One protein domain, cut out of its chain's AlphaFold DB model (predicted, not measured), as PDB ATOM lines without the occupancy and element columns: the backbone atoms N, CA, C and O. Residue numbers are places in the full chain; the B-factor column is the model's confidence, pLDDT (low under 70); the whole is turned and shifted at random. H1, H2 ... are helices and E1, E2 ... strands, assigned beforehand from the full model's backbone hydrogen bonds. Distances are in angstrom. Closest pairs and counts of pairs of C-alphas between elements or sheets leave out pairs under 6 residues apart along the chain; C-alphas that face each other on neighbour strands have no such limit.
ATOM      1  N   GLU A  14     -44.378 -23.122 -55.044       88.44
ATOM      2  CA  GLU A  14     -45.659 -22.412 -55.159       88.44
ATOM      3  C   GLU A  14     -46.042 -21.713 -53.843       88.44
ATOM      4  O   GLU A  14     -46.417 -20.542 -53.834       88.44
ATOM      5  N   ASP A  15     -45.881 -22.394 -52.700       88.75
ATOM      6  CA  ASP A  15     -46.136 -21.796 -51.382       88.75
ATOM      7  C   ASP A  15     -45.201 -20.597 -51.111       88.75
ATOM      8  O   ASP A  15     -45.607 -19.603 -50.502       88.75
ATOM      9  N   LEU A  16     -43.937 -20.689 -51.542       88.88
ATOM     10  CA  LEU A  16     -42.940 -19.632 -51.369       88.88
ATOM     11  C   LEU A  16     -43.222 -18.419 -52.260       88.88
ATOM     12  O   LEU A  16     -43.050 -17.295 -51.791       88.88
ATOM     13  N   GLU A  17     -43.689 -18.624 -53.493       89.31
ATOM     14  CA  GLU A  17     -44.150 -17.550 -54.386       89.31
ATOM     15  C   GLU A  17     -45.349 -16.812 -53.778       89.31
ATOM     16  O   GLU A  17     -45.343 -15.588 -53.680       89.31
ATOM     17  N   VAL A  18     -46.325 -17.541 -53.225       87.12
ATOM     18  CA  VAL A  18     -47.469 -16.929 -52.526       87.12
ATOM     19  C   VAL A  18     -47.019 -16.090 -51.327       87.12
ATOM     20  O   VAL A  18     -47.516 -14.980 -51.117       87.12
ATOM     21  N   VAL A  19     -46.078 -16.597 -50.524       85.06
ATOM     22  CA  VAL A  19     -45.508 -15.844 -49.396       85.06
ATOM     23  C   VAL A  19     -44.755 -14.603 -49.880       85.06
ATOM     24  O   VAL A  19     -44.859 -13.544 -49.252       85.06
ATOM     25  N   TYR A  20     -44.031 -14.724 -50.992       84.94
ATOM     26  CA  TYR A  20     -43.280 -13.639 -51.605       84.94
ATOM     27  C   TYR A  20     -44.205 -12.521 -52.110       84.94
ATOM     28  O   TYR A  20     -44.051 -11.367 -51.697       84.94
ATOM     29  N   ASP A  21     -45.214 -12.861 -52.914       86.56
ATOM     30  CA  ASP A  21     -46.171 -11.915 -53.499       86.56
ATOM     31  C   ASP A  21     -46.994 -11.187 -52.435       86.56
ATOM     32  O   ASP A  21     -47.250  -9.985 -52.529       86.56
ATOM     33  N   GLN A  22     -47.365 -11.900 -51.371       87.75
ATOM     34  CA  GLN A  22     -48.127 -11.337 -50.257       87.75
ATOM     35  C   GLN A  22     -47.249 -10.618 -49.226       87.75
ATOM     36  O   GLN A  22     -47.775 -10.129 -48.225       87.75
ATOM     37  N   LYS A  23     -45.925 -10.556 -49.443       85.06
ATOM     38  CA  LYS A  23     -44.937  -9.971 -48.522       85.06
ATOM     39  C   LYS A  23     -45.077 -10.493 -47.088       85.06
ATOM     40  O   LYS A  23     -44.972  -9.741 -46.120       85.06
ATOM     41  N   LYS A  24     -45.335 -11.794 -46.941       86.31
ATOM     42  CA  LYS A  24     -45.540 -12.460 -45.644       86.31
ATOM     43  C   LYS A  24     -44.208 -12.830 -44.984       86.31
ATOM     44  O   LYS A  24     -43.962 -13.988 -44.658       86.31
ATOM     45  N   PHE A  25     -43.343 -11.842 -44.801       88.31
ATOM     46  CA  PHE A  25     -42.042 -11.991 -44.155       88.31
ATOM     47  C   PHE A  25     -41.624 -10.682 -43.477       88.31
ATOM     48  O   PHE A  25     -42.069  -9.601 -43.859       88.31
ATOM     49  N   GLN A  26     -40.772 -10.786 -42.462       90.44
ATOM     50  CA  GLN A  26     -40.184  -9.644 -41.762       90.44
ATOM     51  C   GLN A  26     -38.838  -9.285 -42.395       90.44
ATOM     52  O   GLN A  26     -38.037 -10.170 -42.690       90.44
ATOM     53  N   ASP A  27     -38.587  -7.996 -42.599       89.25
ATOM     54  CA  ASP A  27     -37.289  -7.497 -43.048       89.25
ATOM     55  C   ASP A  27     -36.354  -7.290 -41.864       89.25
ATOM     56  O   ASP A  27     -36.700  -6.581 -40.919       89.25
ATOM     57  N   ALA A  28     -35.157  -7.870 -41.934       86.69
ATOM     58  CA  ALA A  28     -34.158  -7.741 -40.885       86.69
ATOM     59  C   ALA A  28     -32.746  -7.568 -41.458       86.69
ATOM     60  O   ALA A  28     -32.404  -8.100 -42.514       86.69
ATOM     61  N   ALA A  29     -31.894  -6.835 -40.740       82.62
ATOM     62  CA  ALA A  29     -30.474  -6.742 -41.077       82.62
ATOM     63  C   ALA A  29     -29.730  -8.050 -40.741       82.62
ATOM     64  O   ALA A  29     -28.850  -8.479 -41.488       82.62
ATOM     65  N   GLU A  30     -30.109  -8.692 -39.635       85.44
ATOM     66  CA  GLU A  30     -29.673 -10.021 -39.213       85.44
ATOM     67  C   GLU A  30     -30.762 -10.695 -38.363       85.44
ATOM     68  O   GLU A  30     -31.740 -10.057 -37.979       85.44
ATOM     69  N   ILE A  31     -30.608 -11.991 -38.092       88.81
ATOM     70  CA  ILE A  31     -31.550 -12.758 -37.268       88.81
ATOM     71  C   ILE A  31     -31.074 -12.681 -35.819       88.81
ATOM     72  O   ILE A  31     -30.132 -13.373 -35.434       88.81
ATOM     73  N   ASP A  32     -31.704 -11.805 -35.041       84.62
ATOM     74  CA  ASP A  32     -31.388 -11.566 -33.630       84.62
ATOM     75  C   ASP A  32     -32.383 -12.252 -32.669       84.62
ATOM     76  O   ASP A  32     -33.338 -12.921 -33.077       84.62
ATOM     77  N   ASP A  33     -32.164 -12.067 -31.368       85.19
ATOM     78  CA  ASP A  33     -32.997 -12.643 -30.312       85.19
ATOM     79  C   ASP A  33     -34.462 -12.192 -30.364       85.19
ATOM     80  O   ASP A  33     -35.336 -12.964 -29.977       85.19
ATOM     81  N   VAL A  34     -34.760 -10.983 -30.853       88.38
ATOM     82  CA  VAL A  34     -36.141 -10.482 -30.950       88.38
ATOM     83  C   VAL A  34     -36.920 -11.317 -31.959       88.38
ATOM     84  O   VAL A  34     -38.024 -11.782 -31.672       88.38
ATOM     85  N   HIS A  35     -36.311 -11.594 -33.112       91.44
ATOM     86  CA  HIS A  35     -36.908 -12.467 -34.119       91.44
ATOM     87  C   HIS A  35     -37.099 -13.885 -33.569       91.44
ATOM     88  O   HIS A  35     -38.164 -14.480 -33.726       91.44
ATOM     89  N   LEU A  36     -36.097 -14.429 -32.874       92.12
ATOM     90  CA  LEU A  36     -36.193 -15.776 -32.309       92.12
ATOM     91  C   LEU A  36     -37.218 -15.872 -31.167       92.12
ATOM     92  O   LEU A  36     -37.853 -16.916 -31.020       92.12
ATOM     93  N   LEU A  37     -37.437 -14.798 -30.404       90.38
ATOM     94  CA  LEU A  37     -38.528 -14.699 -29.432       90.38
ATOM     95  C   LEU A  37     -39.894 -14.719 -30.125       90.38
ATOM     96  O   LEU A  37     -40.768 -15.466 -29.686       90.38
ATOM     97  N   HIS A  38     -40.068 -13.991 -31.235       90.62
ATOM     98  CA  HIS A  38     -41.285 -14.107 -32.052       90.62
ATOM     99  C   HIS A  38     -41.487 -15.546 -32.526       90.62
ATOM    100  O   HIS A  38     -42.561 -16.105 -32.338       90.62
ATOM    101  N   PHE A  39     -40.439 -16.204 -33.029       93.50
ATOM    102  CA  PHE A  39     -40.521 -17.618 -33.399       93.50
ATOM    103  C   PHE A  39     -40.920 -18.521 -32.219       93.50
ATOM    104  O   PHE A  39     -41.739 -19.427 -32.384       93.50
ATOM    105  N   LYS A  40     -40.371 -18.281 -31.024       91.50
ATOM    106  CA  LYS A  40     -40.704 -19.037 -29.810       91.50
ATOM    107  C   LYS A  40     -42.185 -18.907 -29.436       91.50
ATOM    108  O   LYS A  40     -42.786 -19.900 -29.029       91.50
ATOM    109  N   HIS A  41     -42.758 -17.714 -29.576       88.62
ATOM    110  CA  HIS A  41     -44.164 -17.448 -29.273       88.62
ATOM    111  C   HIS A  41     -45.107 -17.940 -30.376       88.62
ATOM    112  O   HIS A  41     -46.041 -18.690 -30.095       88.62
ATOM    113  N   ASP A  42     -44.822 -17.579 -31.624       88.12
ATOM    114  CA  ASP A  42     -45.715 -17.780 -32.768       88.12
ATOM    115  C   ASP A  42     -45.525 -19.142 -33.444       88.12
ATOM    116  O   ASP A  42     -46.241 -19.484 -34.389       88.12
ATOM    117  N   ARG A  43     -44.531 -19.925 -32.995       90.75
ATOM    118  CA  ARG A  43     -44.155 -21.260 -33.507       90.75
ATOM    119  C   ARG A  43     -43.745 -21.299 -34.980       90.75
ATOM    120  O   ARG A  43     -43.359 -22.359 -35.485       90.75
ATOM    121  N   THR A  44     -43.807 -20.158 -35.657       91.69
ATOM    122  CA  THR A  44     -43.462 -19.928 -37.054       91.69
ATOM    123  C   THR A  44     -42.872 -18.531 -37.193       91.69
ATOM    124  O   THR A  44     -43.278 -17.605 -36.502       91.69
ATOM    125  N   LEU A  45     -41.884 -18.379 -38.067       93.12
ATOM    126  CA  LEU A  45     -41.271 -17.088 -38.353       93.12
ATOM    127  C   LEU A  45     -40.730 -17.110 -39.775       93.12
ATOM    128  O   LEU A  45     -40.036 -18.046 -40.164       93.12
ATOM    129  N   PHE A  46     -41.001 -16.053 -40.532       93.75
ATOM    130  CA  PHE A  46     -40.440 -15.872 -41.862       93.75
ATOM    131  C   PHE A  46     -39.682 -14.544 -41.907       93.75
ATOM    132  O   PHE A  46     -40.283 -13.490 -41.706       93.75
ATOM    133  N   VAL A  47     -38.373 -14.596 -42.161       92.31
ATOM    134  CA  VAL A  47     -37.494 -13.415 -42.213       92.31
ATOM    135  C   VAL A  47     -36.747 -13.351 -43.540       92.31
ATOM    136  O   VAL A  47     -36.314 -14.377 -44.072       92.31
ATOM    137  N   ARG A  48     -36.565 -12.131 -44.046       91.44
ATOM    138  CA  ARG A  48     -35.701 -11.788 -45.172       91.44
ATOM    139  C   ARG A  48     -34.508 -10.972 -44.677       91.44
ATOM    140  O   ARG A  48     -34.689  -9.992 -43.959       91.44
ATOM    141  N   VAL A  49     -33.305 -11.371 -45.083       89.50
ATOM    142  CA  VAL A  49     -32.048 -10.692 -44.737       89.50
ATOM    143  C   VAL A  49     -31.171 -10.461 -45.974       89.50
ATOM    144  O   VAL A  49     -31.175 -11.291 -46.889       89.50
ATOM    145  N   PRO A  50     -30.372  -9.379 -46.011       84.50
ATOM    146  CA  PRO A  50     -29.515  -9.071 -47.153       84.50
ATOM    147  C   PRO A  50     -28.333 -10.042 -47.286       84.50
ATOM    148  O   PRO A  50     -27.782 -10.532 -46.294       84.50
ATOM    149  N   VAL A  51     -27.874 -10.269 -48.522       77.25
ATOM    150  CA  VAL A  51     -26.665 -11.059 -48.832       77.25
ATOM    151  C   VAL A  51     -25.402 -10.248 -48.491       77.25
ATOM    152  O   VAL A  51     -24.661  -9.807 -49.358       77.25
ATOM    153  N   ASN A  52     -25.137 -10.026 -47.202       60.31
ATOM    154  CA  ASN A  52     -24.005  -9.200 -46.745       60.31
ATOM    155  C   ASN A  52     -22.882 -10.006 -46.074       60.31
ATOM    156  O   ASN A  52     -21.891  -9.448 -45.598       60.31
ATOM    157  N   SER A  53     -22.996 -11.333 -46.037       52.28
ATOM    158  CA  SER A  53     -21.986 -12.212 -45.454       52.28
ATOM    159  C   SER A  53     -21.669 -13.352 -46.411       52.28
ATOM    160  O   SER A  53     -22.533 -13.859 -47.112       52.28
ATOM    161  N   SER A  54     -20.402 -13.748 -46.468       47.16
ATOM    162  CA  SER A  54     -19.862 -14.777 -47.365       47.16
ATOM    163  C   SER A  54     -20.408 -16.202 -47.134       47.16
ATOM    164  O   SER A  54     -19.804 -17.160 -47.606       47.16
ATOM    165  N   ASP A  55     -21.501 -16.362 -46.384       58.78
ATOM    166  CA  ASP A  55     -22.137 -17.634 -46.054       58.78
ATOM    167  C   ASP A  55     -23.590 -17.630 -46.581       58.78
ATOM    168  O   ASP A  55     -24.379 -16.752 -46.255       58.78
ATOM    169  N   GLN A  56     -23.973 -18.660 -47.349       65.06
ATOM    170  CA  GLN A  56     -25.342 -18.879 -47.874       65.06
ATOM    171  C   GLN A  56     -26.408 -19.131 -46.779       65.06
ATOM    172  O   GLN A  56     -27.548 -19.469 -47.081       65.06
ATOM    173  N   ASN A  57     -26.026 -19.058 -45.506       76.19
ATOM    174  CA  ASN A  57     -26.859 -19.373 -44.354       76.19
ATOM    175  C   ASN A  57     -26.614 -18.306 -43.272       76.19
ATOM    176  O   ASN A  57     -25.499 -18.271 -42.731       76.19
ATOM    177  N   PRO A  58     -27.612 -17.456 -42.968       83.38
ATOM    178  CA  PRO A  58     -27.519 -16.446 -41.926       83.38
ATOM    179  C   PRO A  58     -27.184 -17.068 -40.569       83.38
ATOM    180  O   PRO A  58     -27.541 -18.205 -40.265       83.38
ATOM    181  N   HIS A  59     -26.444 -16.337 -39.741       85.88
ATOM    182  CA  HIS A  59     -26.156 -16.806 -38.390       85.88
ATOM    183  C   HIS A  59     -27.355 -16.520 -37.484       85.88
ATOM    184  O   HIS A  59     -27.755 -15.372 -37.356       85.88
ATOM    185  N   ASP A  60     -27.895 -17.575 -36.874       88.06
ATOM    186  CA  ASP A  60     -29.081 -17.555 -36.005       88.06
ATOM    187  C   ASP A  60     -28.858 -18.328 -34.689       88.06
ATOM    188  O   ASP A  60     -29.789 -18.577 -33.937       88.06
ATOM    189  N   GLY A  61     -27.629 -18.786 -34.422       87.88
ATOM    190  CA  GLY A  61     -27.267 -19.548 -33.219       87.88
ATOM    191  C   GLY A  61     -27.640 -21.041 -33.209       87.88
ATOM    192  O   GLY A  61     -27.025 -21.795 -32.448       87.88
ATOM    193  N   TYR A  62     -28.540 -21.515 -34.072       91.69
ATOM    194  CA  TYR A  62     -28.952 -22.925 -34.134       91.69
ATOM    195  C   TYR A  62     -27.924 -23.831 -34.844       91.69
ATOM    196  O   TYR A  62     -27.084 -23.385 -35.641       91.69
ATOM    197  N   ILE A  63     -27.956 -25.145 -34.567       91.56
ATOM    198  CA  ILE A  63     -27.056 -26.126 -35.196       91.56
ATOM    199  C   ILE A  63     -27.791 -26.894 -36.301       91.56
ATOM    200  O   ILE A  63     -28.230 -28.028 -36.134       91.56
ATOM    201  N   TRP A  64     -27.817 -26.303 -37.495       92.31
ATOM    202  CA  TRP A  64     -28.381 -26.939 -38.697       92.31
ATOM    203  C   TRP A  64     -27.515 -28.045 -39.303       92.31
ATOM    204  O   TRP A  64     -27.985 -28.837 -40.114       92.31
ATOM    205  N   GLY A  65     -26.229 -28.092 -38.950       89.38
ATOM    206  CA  GLY A  65     -25.305 -29.093 -39.466       89.38
ATOM    207  C   GLY A  65     -24.038 -29.218 -38.629       89.38
ATOM    208  O   GLY A  65     -23.434 -28.222 -38.224       89.38
ATOM    209  N   GLN A  66     -23.615 -30.458 -38.392       89.44
ATOM    210  CA  GLN A  66     -22.412 -30.814 -37.651       89.44
ATOM    211  C   GLN A  66     -21.801 -32.101 -38.215       89.44
ATOM    212  O   GLN A  66     -22.489 -33.074 -38.487       89.44
ATOM    213  N   THR A  67     -20.482 -32.146 -38.372       89.88
ATOM    214  CA  THR A  67     -19.757 -33.387 -38.682       89.88
ATOM    215  C   THR A  67     -18.673 -33.586 -37.631       89.88
ATOM    216  O   THR A  67     -17.907 -32.658 -37.365       89.88
ATOM    217  N   LYS A  68     -18.621 -34.769 -37.010       86.44
ATOM    218  CA  LYS A  68     -17.572 -35.158 -36.057       86.44
ATOM    219  C   LYS A  68     -16.699 -36.241 -36.685       86.44
ATOM    220  O   LYS A  68     -17.209 -37.212 -37.243       86.44
ATOM    221  N   TYR A  69     -15.390 -36.058 -36.568       85.88
ATOM    222  CA  TYR A  69     -14.375 -36.977 -37.074       85.88
ATOM    223  C   TYR A  69     -13.700 -37.713 -35.912       85.88
ATOM    224  O   TYR A  69     -13.467 -37.118 -34.860       85.88
ATOM    225  N   GLY A  70     -13.399 -38.996 -36.109       83.69
ATOM    226  CA  GLY A  70     -12.646 -39.838 -35.182       83.69
ATOM    227  C   GLY A  70     -11.134 -39.618 -35.278       83.69
ATOM    228  O   GLY A  70     -10.664 -38.725 -35.988       83.69
ATOM    229  N   LYS A  71     -10.361 -40.454 -34.568       78.56
ATOM    230  CA  LYS A  71      -8.889 -40.355 -34.495       78.56
ATOM    231  C   LYS A  71      -8.219 -40.423 -35.876       78.56
ATOM    232  O   LYS A  71      -7.320 -39.630 -36.137       78.56
ATOM    233  N   ASP A  72      -8.747 -41.241 -36.782       83.44
ATOM    234  CA  ASP A  72      -8.195 -41.440 -38.132       83.44
ATOM    235  C   ASP A  72      -8.825 -40.524 -39.194       83.44
ATOM    236  O   ASP A  72      -8.793 -40.816 -40.386       83.44
ATOM    237  N   ARG A  73      -9.457 -39.415 -38.779       78.94
ATOM    238  CA  ARG A  73     -10.242 -38.519 -39.655       78.94
ATOM    239  C   ARG A  73     -11.418 -39.195 -40.379       78.94
ATOM    240  O   ARG A  73     -11.965 -38.626 -41.320       78.94
ATOM    241  N   VAL A  74     -11.865 -40.355 -39.910       84.88
ATOM    242  CA  VAL A  74     -13.095 -41.006 -40.384       84.88
ATOM    243  C   VAL A  74     -14.312 -40.301 -39.783       84.88
ATOM    244  O   VAL A  74     -14.283 -39.889 -38.621       84.88
ATOM    245  N   VAL A  75     -15.377 -40.117 -40.567       87.50
ATOM    246  CA  VAL A  75     -16.632 -39.517 -40.085       87.50
ATOM    247  C   VAL A  75     -17.304 -40.479 -39.108       87.50
ATOM    248  O   VAL A  75     -17.670 -41.583 -39.487       87.50
ATOM    249  N   VAL A  76     -17.490 -40.040 -37.863       91.44
ATOM    250  CA  VAL A  76     -18.174 -40.820 -36.812       91.44
ATOM    251  C   VAL A  76     -19.616 -40.350 -36.633       91.44
ATOM    252  O   VAL A  76     -20.482 -41.111 -36.224       91.44
ATOM    253  N   PHE A  77     -19.890 -39.085 -36.949       91.50
ATOM    254  CA  PHE A  77     -21.232 -38.518 -36.876       91.50
ATOM    255  C   PHE A  77     -21.397 -37.418 -37.918       91.50
ATOM    256  O   PHE A  77     -20.496 -36.591 -38.105       91.50
ATOM    257  N   ARG A  78     -22.561 -37.373 -38.567       90.19
ATOM    258  CA  ARG A  78     -22.910 -36.336 -39.535       90.19
ATOM    259  C   ARG A  78     -24.392 -35.985 -39.420       90.19
ATOM    260  O   ARG A  78     -25.250 -36.821 -39.653       90.19
ATOM    261  N   HIS A  79     -24.644 -34.718 -39.130       92.69
ATOM    262  CA  HIS A  79     -25.924 -34.028 -39.218       92.69
ATOM    263  C   HIS A  79     -25.785 -32.951 -40.289       92.69
ATOM    264  O   HIS A  79     -24.860 -32.139 -40.204       92.69
ATOM    265  N   GLN A  80     -26.610 -32.957 -41.329       91.00
ATOM    266  CA  GLN A  80     -26.512 -31.980 -42.416       91.00
ATOM    267  C   GLN A  80     -27.900 -31.594 -42.934       91.00
ATOM    268  O   GLN A  80     -28.778 -32.456 -42.989       91.00
ATOM    269  N   PRO A  81     -28.091 -30.332 -43.363       91.62
ATOM    270  CA  PRO A  81     -29.298 -29.934 -44.070       91.62
ATOM    271  C   PRO A  81     -29.464 -30.726 -45.363       91.62
ATOM    272  O   PRO A  81     -28.485 -31.027 -46.052       91.62
ATOM    273  N   THR A  82     -30.713 -30.987 -45.734       92.50
ATOM    274  CA  THR A  82     -31.024 -31.578 -47.037       92.50
ATOM    275  C   THR A  82     -31.090 -30.470 -48.079       92.50
ATOM    276  O   THR A  82     -31.851 -29.517 -47.927       92.50
ATOM    277  N   ARG A  83     -30.294 -30.589 -49.146       91.56
ATOM    278  CA  ARG A  83     -30.340 -29.678 -50.296       91.56
ATOM    279  C   ARG A  83     -31.429 -30.119 -51.264       91.56
ATOM    280  O   ARG A  83     -31.464 -31.283 -51.653       91.56
ATOM    281  N   LYS A  84     -32.270 -29.179 -51.683       90.69
ATOM    282  CA  LYS A  84     -33.244 -29.345 -52.762       90.69
ATOM    283  C   LYS A  84     -33.098 -28.197 -53.752       90.69
ATOM    284  O   LYS A  84     -32.852 -27.066 -53.348       90.69
ATOM    285  N   ILE A  85     -33.240 -28.491 -55.037       90.44
ATOM    286  CA  ILE A  85     -33.386 -27.456 -56.061       90.44
ATOM    287  C   ILE A  85     -34.881 -27.168 -56.165       90.44
ATOM    288  O   ILE A  85     -35.668 -28.102 -56.303       90.44
ATOM    289  N   ILE A  86     -35.249 -25.899 -56.051       90.81
ATOM    290  CA  ILE A  86     -36.612 -25.410 -56.270       90.81
ATOM    291  C   ILE A  86     -36.570 -24.353 -57.377       90.81
ATOM    292  O   ILE A  86     -35.508 -23.800 -57.673       90.81
ATOM    293  N   GLU A  87     -37.705 -24.089 -58.007       91.56
ATOM    294  CA  GLU A  87     -37.828 -23.122 -59.096       91.56
ATOM    295  C   GLU A  87     -38.820 -22.045 -58.671       91.56
ATOM    296  O   GLU A  87     -39.975 -22.365 -58.436       91.56
ATOM    297  N   LEU A  88     -38.348 -20.808 -58.498       88.75
ATOM    298  CA  LEU A  88     -39.165 -19.656 -58.107       88.75
ATOM    299  C   LEU A  88     -39.228 -18.693 -59.290       88.75
ATOM    300  O   LEU A  88     -38.180 -18.229 -59.746       88.75
ATOM    301  N   TYR A  89     -40.423 -18.417 -59.805       89.12
ATOM    302  CA  TYR A  89     -40.676 -17.582 -60.983       89.12
ATOM    303  C   TYR A  89     -39.783 -17.958 -62.183       89.12
ATOM    304  O   TYR A  89     -39.224 -17.096 -62.864       89.12
ATOM    305  N   GLY A  90     -39.586 -19.261 -62.415       84.31
ATOM    306  CA  GLY A  90     -38.726 -19.792 -63.483       84.31
ATOM    307  C   GLY A  90     -37.216 -19.775 -63.189       84.31
ATOM    308  O   GLY A  90     -36.416 -20.241 -64.003       84.31
ATOM    309  N   ALA A  91     -36.784 -19.259 -62.033       87.31
ATOM    310  CA  ALA A  91     -35.383 -19.245 -61.621       87.31
ATOM    311  C   ALA A  91     -35.067 -20.400 -60.659       87.31
ATOM    312  O   ALA A  91     -35.640 -20.524 -59.573       87.31
ATOM    313  N   LYS A  92     -34.087 -21.233 -61.026       89.38
ATOM    314  CA  LYS A  92     -33.605 -22.320 -60.164       89.38
ATOM    315  C   LYS A  92     -32.819 -21.760 -58.982       89.38
ATOM    316  O   LYS A  92     -31.771 -21.143 -59.167       89.38
ATOM    317  N   CYS A  93     -33.267 -22.057 -57.769       87.88
ATOM    318  CA  CYS A  93     -32.567 -21.721 -56.536       87.88
ATOM    319  C   CYS A  93     -32.363 -22.955 -55.647       87.88
ATOM    320  O   CYS A  93     -33.040 -23.980 -55.761       87.88
ATOM    321  N   THR A  94     -31.354 -22.885 -54.776       88.69
ATOM    322  CA  THR A  94     -31.069 -23.958 -53.816       88.69
ATOM    323  C   THR A  94     -31.795 -23.669 -52.508       88.69
ATOM    324  O   THR A  94     -31.518 -22.663 -51.861       88.69
ATOM    325  N   SER A  95     -32.673 -24.586 -52.105       91.25
ATOM    326  CA  SER A  95     -33.333 -24.616 -50.800       91.25
ATOM    327  C   SER A  95     -32.610 -25.584 -49.863       91.25
ATOM    328  O   SER A  95     -32.327 -26.735 -50.211       91.25
ATOM    329  N   LEU A  96     -32.318 -25.125 -48.653       93.44
ATOM    330  CA  LEU A  96     -31.766 -25.909 -47.560       93.44
ATOM    331  C   LEU A  96     -32.869 -26.204 -46.557       93.44
ATOM    332  O   LEU A  96     -33.342 -25.313 -45.857       93.44
ATOM    333  N   ASN A  97     -33.220 -27.476 -46.444       94.31
ATOM    334  CA  ASN A  97     -34.154 -27.953 -45.440       94.31
ATOM    335  C   ASN A  97     -33.344 -28.377 -44.216       94.31
ATOM    336  O   ASN A  97     -32.674 -29.415 -44.207       94.31
ATOM    337  N   CYS A  98     -33.364 -27.525 -43.201       94.31
ATOM    338  CA  CYS A  98     -32.581 -27.653 -41.987       94.31
ATOM    339  C   CYS A  98     -33.434 -28.225 -40.851       94.31
ATOM    340  O   CYS A  98     -34.620 -27.918 -40.722       94.31
ATOM    341  N   THR A  99     -32.814 -29.061 -40.027       94.94
ATOM    342  CA  THR A  99     -33.380 -29.596 -38.780       94.94
ATOM    343  C   THR A  99     -32.418 -29.264 -37.661       94.94
ATOM    344  O   THR A  99     -31.209 -29.417 -37.855       94.94
ATOM    345  N   GLU A 100     -32.910 -28.767 -36.533       94.62
ATOM    346  CA  GLU A 100     -32.038 -28.451 -35.402       94.62
ATOM    347  C   GLU A 100     -31.544 -29.753 -34.758       94.62
ATOM    348  O   GLU A 100     -32.260 -30.752 -34.705       94.62
ATOM    349  N   LEU A 101     -30.280 -29.777 -34.343       93.69
ATOM    350  CA  LEU A 101     -29.637 -30.998 -33.865       93.69
ATOM    351  C   LEU A 101     -30.125 -31.446 -32.475       93.69
ATOM    352  O   LEU A 101     -30.238 -32.643 -32.227       93.69
ATOM    353  N   ASN A 102     -30.335 -30.503 -31.563       92.44
ATOM    354  CA  ASN A 102     -30.687 -30.739 -30.161       92.44
ATOM    355  C   ASN A 102     -32.195 -30.590 -29.903       92.44
ATOM    356  O   ASN A 102     -32.689 -31.101 -28.905       92.44
ATOM    357  N   GLN A 103     -32.908 -29.907 -30.799       93.12
ATOM    358  CA  GLN A 103     -34.347 -29.662 -30.780       93.12
ATOM    359  C   GLN A 103     -34.964 -30.113 -32.119       93.12
ATOM    360  O   GLN A 103     -35.290 -29.277 -32.963       93.12
ATOM    361  N   PRO A 104     -35.101 -31.432 -32.372       92.44
ATOM    362  CA  PRO A 104     -35.486 -31.965 -33.688       92.44
ATOM    363  C   PRO A 104     -36.868 -31.516 -34.187       92.44
ATOM    364  O   PRO A 104     -37.174 -31.644 -35.382       92.44
ATOM    365  N   HIS A 105     -37.706 -30.997 -33.286       93.06
ATOM    366  CA  HIS A 105     -38.993 -30.396 -33.606       93.06
ATOM    367  C   HIS A 105     -38.859 -29.050 -34.323       93.06
ATOM    368  O   HIS A 105     -39.769 -28.695 -35.073       93.06
ATOM    369  N   ILE A 106     -37.734 -28.344 -34.160       95.31
ATOM    370  CA  ILE A 106     -37.421 -27.065 -34.808       95.31
ATOM    371  C   ILE A 106     -36.819 -27.298 -36.198       95.31
ATOM    372  O   ILE A 106     -35.828 -28.018 -36.382       95.31
ATOM    373  N   ARG A 107     -37.399 -26.634 -37.197       95.69
ATOM    374  CA  ARG A 107     -36.994 -26.697 -38.602       95.69
ATOM    375  C   ARG A 107     -36.774 -25.293 -39.155       95.69
ATOM    376  O   ARG A 107     -37.383 -24.335 -38.691       95.69
ATOM    377  N   ASN A 108     -35.908 -25.195 -40.162       94.94
ATOM    378  CA  ASN A 108     -35.689 -23.963 -40.917       94.94
ATOM    379  C   ASN A 108     -35.538 -24.284 -42.411       94.94
ATOM    380  O   ASN A 108     -34.825 -25.224 -42.769       94.94
ATOM    381  N   GLN A 109     -36.203 -23.532 -43.280       94.56
ATOM    382  CA  GLN A 109     -35.997 -23.561 -44.724       94.56
ATOM    383  C   GLN A 109     -35.257 -22.304 -45.161       94.56
ATOM    384  O   GLN A 109     -35.751 -21.199 -44.960       94.56
ATOM    385  N   ILE A 110     -34.090 -22.481 -45.776       92.94
ATOM    386  CA  ILE A 110     -33.236 -21.366 -46.195       92.94
ATOM    387  C   ILE A 110     -33.053 -21.413 -47.698       92.94
ATOM    388  O   ILE A 110     -32.607 -22.429 -48.229       92.94
ATOM    389  N   PHE A 111     -33.342 -20.319 -48.385       90.88
ATOM    390  CA  PHE A 111     -33.081 -20.198 -49.813       90.88
ATOM    391  C   PHE A 111     -32.661 -18.774 -50.153       90.88
ATOM    392  O   PHE A 111     -33.031 -17.811 -49.482       90.88
ATOM    393  N   GLN A 112     -31.857 -18.655 -51.203       88.94
ATOM    394  CA  GLN A 112     -31.473 -17.368 -51.760       88.94
ATOM    395  C   GLN A 112     -32.278 -17.132 -53.031       88.94
ATOM    396  O   GLN A 112     -32.297 -17.984 -53.922       88.94
ATOM    397  N   TYR A 113     -32.905 -15.967 -53.116       87.38
ATOM    398  CA  TYR A 113     -33.592 -15.507 -54.311       87.38
ATOM    399  C   TYR A 113     -33.261 -14.028 -54.506       87.38
ATOM    400  O   TYR A 113     -33.444 -13.227 -53.588       87.38
ATOM    401  N   GLN A 114     -32.731 -13.688 -55.687       83.50
ATOM    402  CA  GLN A 114     -32.113 -12.383 -55.964       83.50
ATOM    403  C   GLN A 114     -30.966 -12.083 -54.963       83.50
ATOM    404  O   GLN A 114     -30.212 -12.990 -54.594       83.50
ATOM    405  N   ASP A 115     -30.839 -10.835 -54.504       81.56
ATOM    406  CA  ASP A 115     -29.812 -10.384 -53.546       81.56
ATOM    407  C   ASP A 115     -30.250 -10.520 -52.075       81.56
ATOM    408  O   ASP A 115     -29.775  -9.800 -51.192       81.56
ATOM    409  N   GLN A 116     -31.183 -11.434 -51.796       87.62
ATOM    410  CA  GLN A 116     -31.776 -11.628 -50.473       87.62
ATOM    411  C   GLN A 116     -31.779 -13.106 -50.073       87.62
ATOM    412  O   GLN A 116     -31.945 -14.005 -50.903       87.62
ATOM    413  N   ILE A 117     -31.613 -13.353 -48.775       90.06
ATOM    414  CA  ILE A 117     -31.741 -14.675 -48.169       90.06
ATOM    415  C   ILE A 117     -33.034 -14.720 -47.366       90.06
ATOM    416  O   ILE A 117     -33.308 -13.853 -46.539       90.06
ATOM    417  N   TYR A 118     -33.805 -15.773 -47.593       91.50
ATOM    418  CA  TYR A 118     -35.073 -16.036 -46.937       91.50
ATOM    419  C   TYR A 118     -34.900 -17.192 -45.956       91.50
ATOM    420  O   TYR A 118     -34.329 -18.224 -46.313       91.50
ATOM    421  N   CYS A 119     -35.377 -17.011 -44.726       93.12
ATOM    422  CA  CYS A 119     -35.352 -18.015 -43.666       93.12
ATOM    423  C   CYS A 119     -36.764 -18.228 -43.122       93.12
ATOM    424  O   CYS A 119     -37.369 -17.297 -42.587       93.12
ATOM    425  N   TYR A 120     -37.266 -19.455 -43.234       94.31
ATOM    426  CA  TYR A 120     -38.570 -19.856 -42.723       94.31
ATOM    427  C   TYR A 120     -38.417 -20.879 -41.599       94.31
ATOM    428  O   TYR A 120     -38.135 -22.052 -41.843       94.31
ATOM    429  N   TYR A 121     -38.629 -20.426 -40.368       94.88
ATOM    430  CA  TYR A 121     -38.612 -21.235 -39.159       94.88
ATOM    431  C   TYR A 121     -40.009 -21.762 -38.852       94.88
ATOM    432  O   TYR A 121     -40.995 -21.027 -38.931       94.88
ATOM    433  N   PHE A 122     -40.090 -23.023 -38.444       94.75
ATOM    434  CA  PHE A 122     -41.333 -23.638 -37.993       94.75
ATOM    435  C   PHE A 122     -41.060 -24.784 -37.021       94.75
ATOM    436  O   PHE A 122     -39.960 -25.345 -36.981       94.75
ATOM    437  N   THR A 123     -42.077 -25.148 -36.246       94.12
ATOM    438  CA  THR A 123     -42.056 -26.345 -35.398       94.12
ATOM    439  C   THR A 123     -42.949 -27.443 -35.954       94.12
ATOM    440  O   THR A 123     -43.938 -27.166 -36.626       94.12
ATOM    441  N   THR A 124     -42.563 -28.694 -35.712       91.56
ATOM    442  CA  THR A 124     -43.293 -29.902 -36.147       91.56
ATOM    443  C   THR A 124     -44.125 -30.538 -35.034       91.56
ATOM    444  O   THR A 124     -44.959 -31.391 -35.316       91.56
ATOM    445  N   THR A 125     -43.915 -30.116 -33.785       87.88
ATOM    446  CA  THR A 125     -44.662 -30.537 -32.595       87.88
ATOM    447  C   THR A 125     -44.824 -29.346 -31.641       87.88
ATOM    448  O   THR A 125     -44.133 -28.332 -31.778       87.88
ATOM    449  N   ASP A 126     -45.698 -29.481 -30.639       85.94
ATOM    450  CA  ASP A 126     -45.945 -28.452 -29.613       85.94
ATOM    451  C   ASP A 126     -44.870 -28.403 -28.510       85.94
ATOM    452  O   ASP A 126     -44.984 -27.640 -27.544       85.94
ATOM    453  N   GLU A 127     -43.792 -29.179 -28.651       88.56
ATOM    454  CA  GLU A 127     -42.676 -29.219 -27.703       88.56
ATOM    455  C   GLU A 127     -42.096 -27.821 -27.440       88.56
ATOM    456  O   GLU A 127     -41.984 -27.024 -28.375       88.56
ATOM    457  N   PRO A 128     -41.709 -27.486 -26.197       89.19
ATOM    458  CA  PRO A 128     -41.157 -26.175 -25.868       89.19
ATOM    459  C   PRO A 128     -39.991 -25.775 -26.781       89.19
ATOM    460  O   PRO A 128     -39.132 -26.593 -27.102       89.19
ATOM    461  N   ILE A 129     -39.953 -24.505 -27.187       91.69
ATOM    462  CA  ILE A 129     -38.841 -23.935 -27.956       91.69
ATOM    463  C   ILE A 129     -37.888 -23.244 -26.984       91.69
ATOM    464  O   ILE A 129     -38.286 -22.334 -26.248       91.69
ATOM    465  N   SER A 130     -36.621 -23.634 -27.024       92.06
ATOM    466  CA  SER A 130     -35.530 -22.873 -26.425       92.06
ATOM    467  C   SER A 130     -34.801 -22.087 -27.504       92.06
ATOM    468  O   SER A 130     -34.368 -22.662 -28.507       92.06
ATOM    469  N   ILE A 131     -34.623 -20.783 -27.289       91.62
ATOM    470  CA  ILE A 131     -33.835 -19.939 -28.197       91.62
ATOM    471  C   ILE A 131     -32.357 -19.920 -27.770       91.62
ATOM    472  O   ILE A 131     -32.056 -20.127 -26.592       91.62
ATOM    473  N   PRO A 132     -31.409 -19.689 -28.695       86.81
ATOM    474  CA  PRO A 132     -29.973 -19.782 -28.425       86.81
ATOM    475  C   PRO A 132     -29.467 -18.943 -27.241       86.81
ATOM    476  O   PRO A 132     -28.557 -19.378 -26.532       86.81
ATOM    477  N   SER A 133     -30.048 -17.767 -26.992       84.12
ATOM    478  CA  SER A 133     -29.634 -16.887 -25.894       84.12
ATOM    479  C   SER A 133     -30.019 -17.383 -24.498       84.12
ATOM    480  O   SER A 133     -29.396 -16.970 -23.523       84.12
ATOM    481  N   GLU A 134     -30.949 -18.339 -24.385       85.75
ATOM    482  CA  GLU A 134     -31.334 -18.949 -23.101       85.75
ATOM    483  C   GLU A 134     -30.258 -19.889 -22.542       85.75
ATOM    484  O   GLU A 134     -30.301 -20.264 -21.372       85.75
ATOM    485  N   GLY A 135     -29.280 -20.293 -23.362       81.94
ATOM    486  CA  GLY A 135     -28.146 -21.107 -22.915       81.94
ATOM    487  C   GLY A 135     -28.501 -22.544 -22.507       81.94
ATOM    488  O   GLY A 135     -27.677 -23.217 -21.888       81.94
TER     489      GLY A 135
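AT A GLANCE: This is residues 14 to 135 of the 586 residues of an uncharacterized protein of Caenorhabditis remanei (UniProt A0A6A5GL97). Look for one twisted sheet of five strands, with H2 packed over one face at its E1 end, H1 mainly at the E4 edge, and the narrow hairpin E2 and E3 reaching away as an arm. The 122 printed residues run H1 H2 E1 E2 E3 E4 E5 E6 E7; the large sheet, order E1 - E7 - E6 - E5 - E4, is antiparallel, and the class is mixed. It is compact, radius of gyration of the C-alphas 15.3 A, yet only just elongated, with spans of 50 by 33 by 27 A.

IN THESE COORDINATES: Find C-alpha 14 at (-45.659, -22.412, -55.159), where H1 begins, residues 14 to 21. H2 is residues 33 to 42, 13.9 A long, then E1, 44 to 50, 20.4 A. E2, 66 to 69, and E3, 75 to 79, come next. E4 is 82 to 88, 18.2 A; E5, 91 to 99, 25.2 A; E6, 106 to 113, 23.0 A; E7, 116 to 123, 23.4 A, ending at C-alpha 123 (-42.056, -26.345, -35.398).

HOW THE PARTS SIT: E4 to E7 form a meander, each strand the antiparallel neighbour of the one before: see N 84 and O 95, 2.9 A, N 96 and O 110, 2.7 A, and N 109 and O 120, 2.8 A. E1 is the antiparallel neighbour of E7, with N 47 and O 119 within hydrogen-bond range at 2.9 A. H2 is over E1, height over the sheet 7.0 A, making two layers, a helix on one face; the closest C-alphas are Phe 39 and Leu 45, 5.0 A. H1 is on the sheet, its closest C-alpha pair with E4 being Glu 17 and Leu 88, 6.6 A. In the hairpin E2 and E3, N 68 and O 77 are 2.8 A apart; E3 runs on into E4 at 36 degrees. In H1 and H2 every O i to N i+4 pair is within hydrogen-bond range.

THE WHOLE: The C-alphas farthest apart, Gln 22 and Asp 72, are 51.5 A apart. The printed part has no cut; the links H1 to H2 and E1 to E2 are long. Confidence is under 70 at residues 52 to 56.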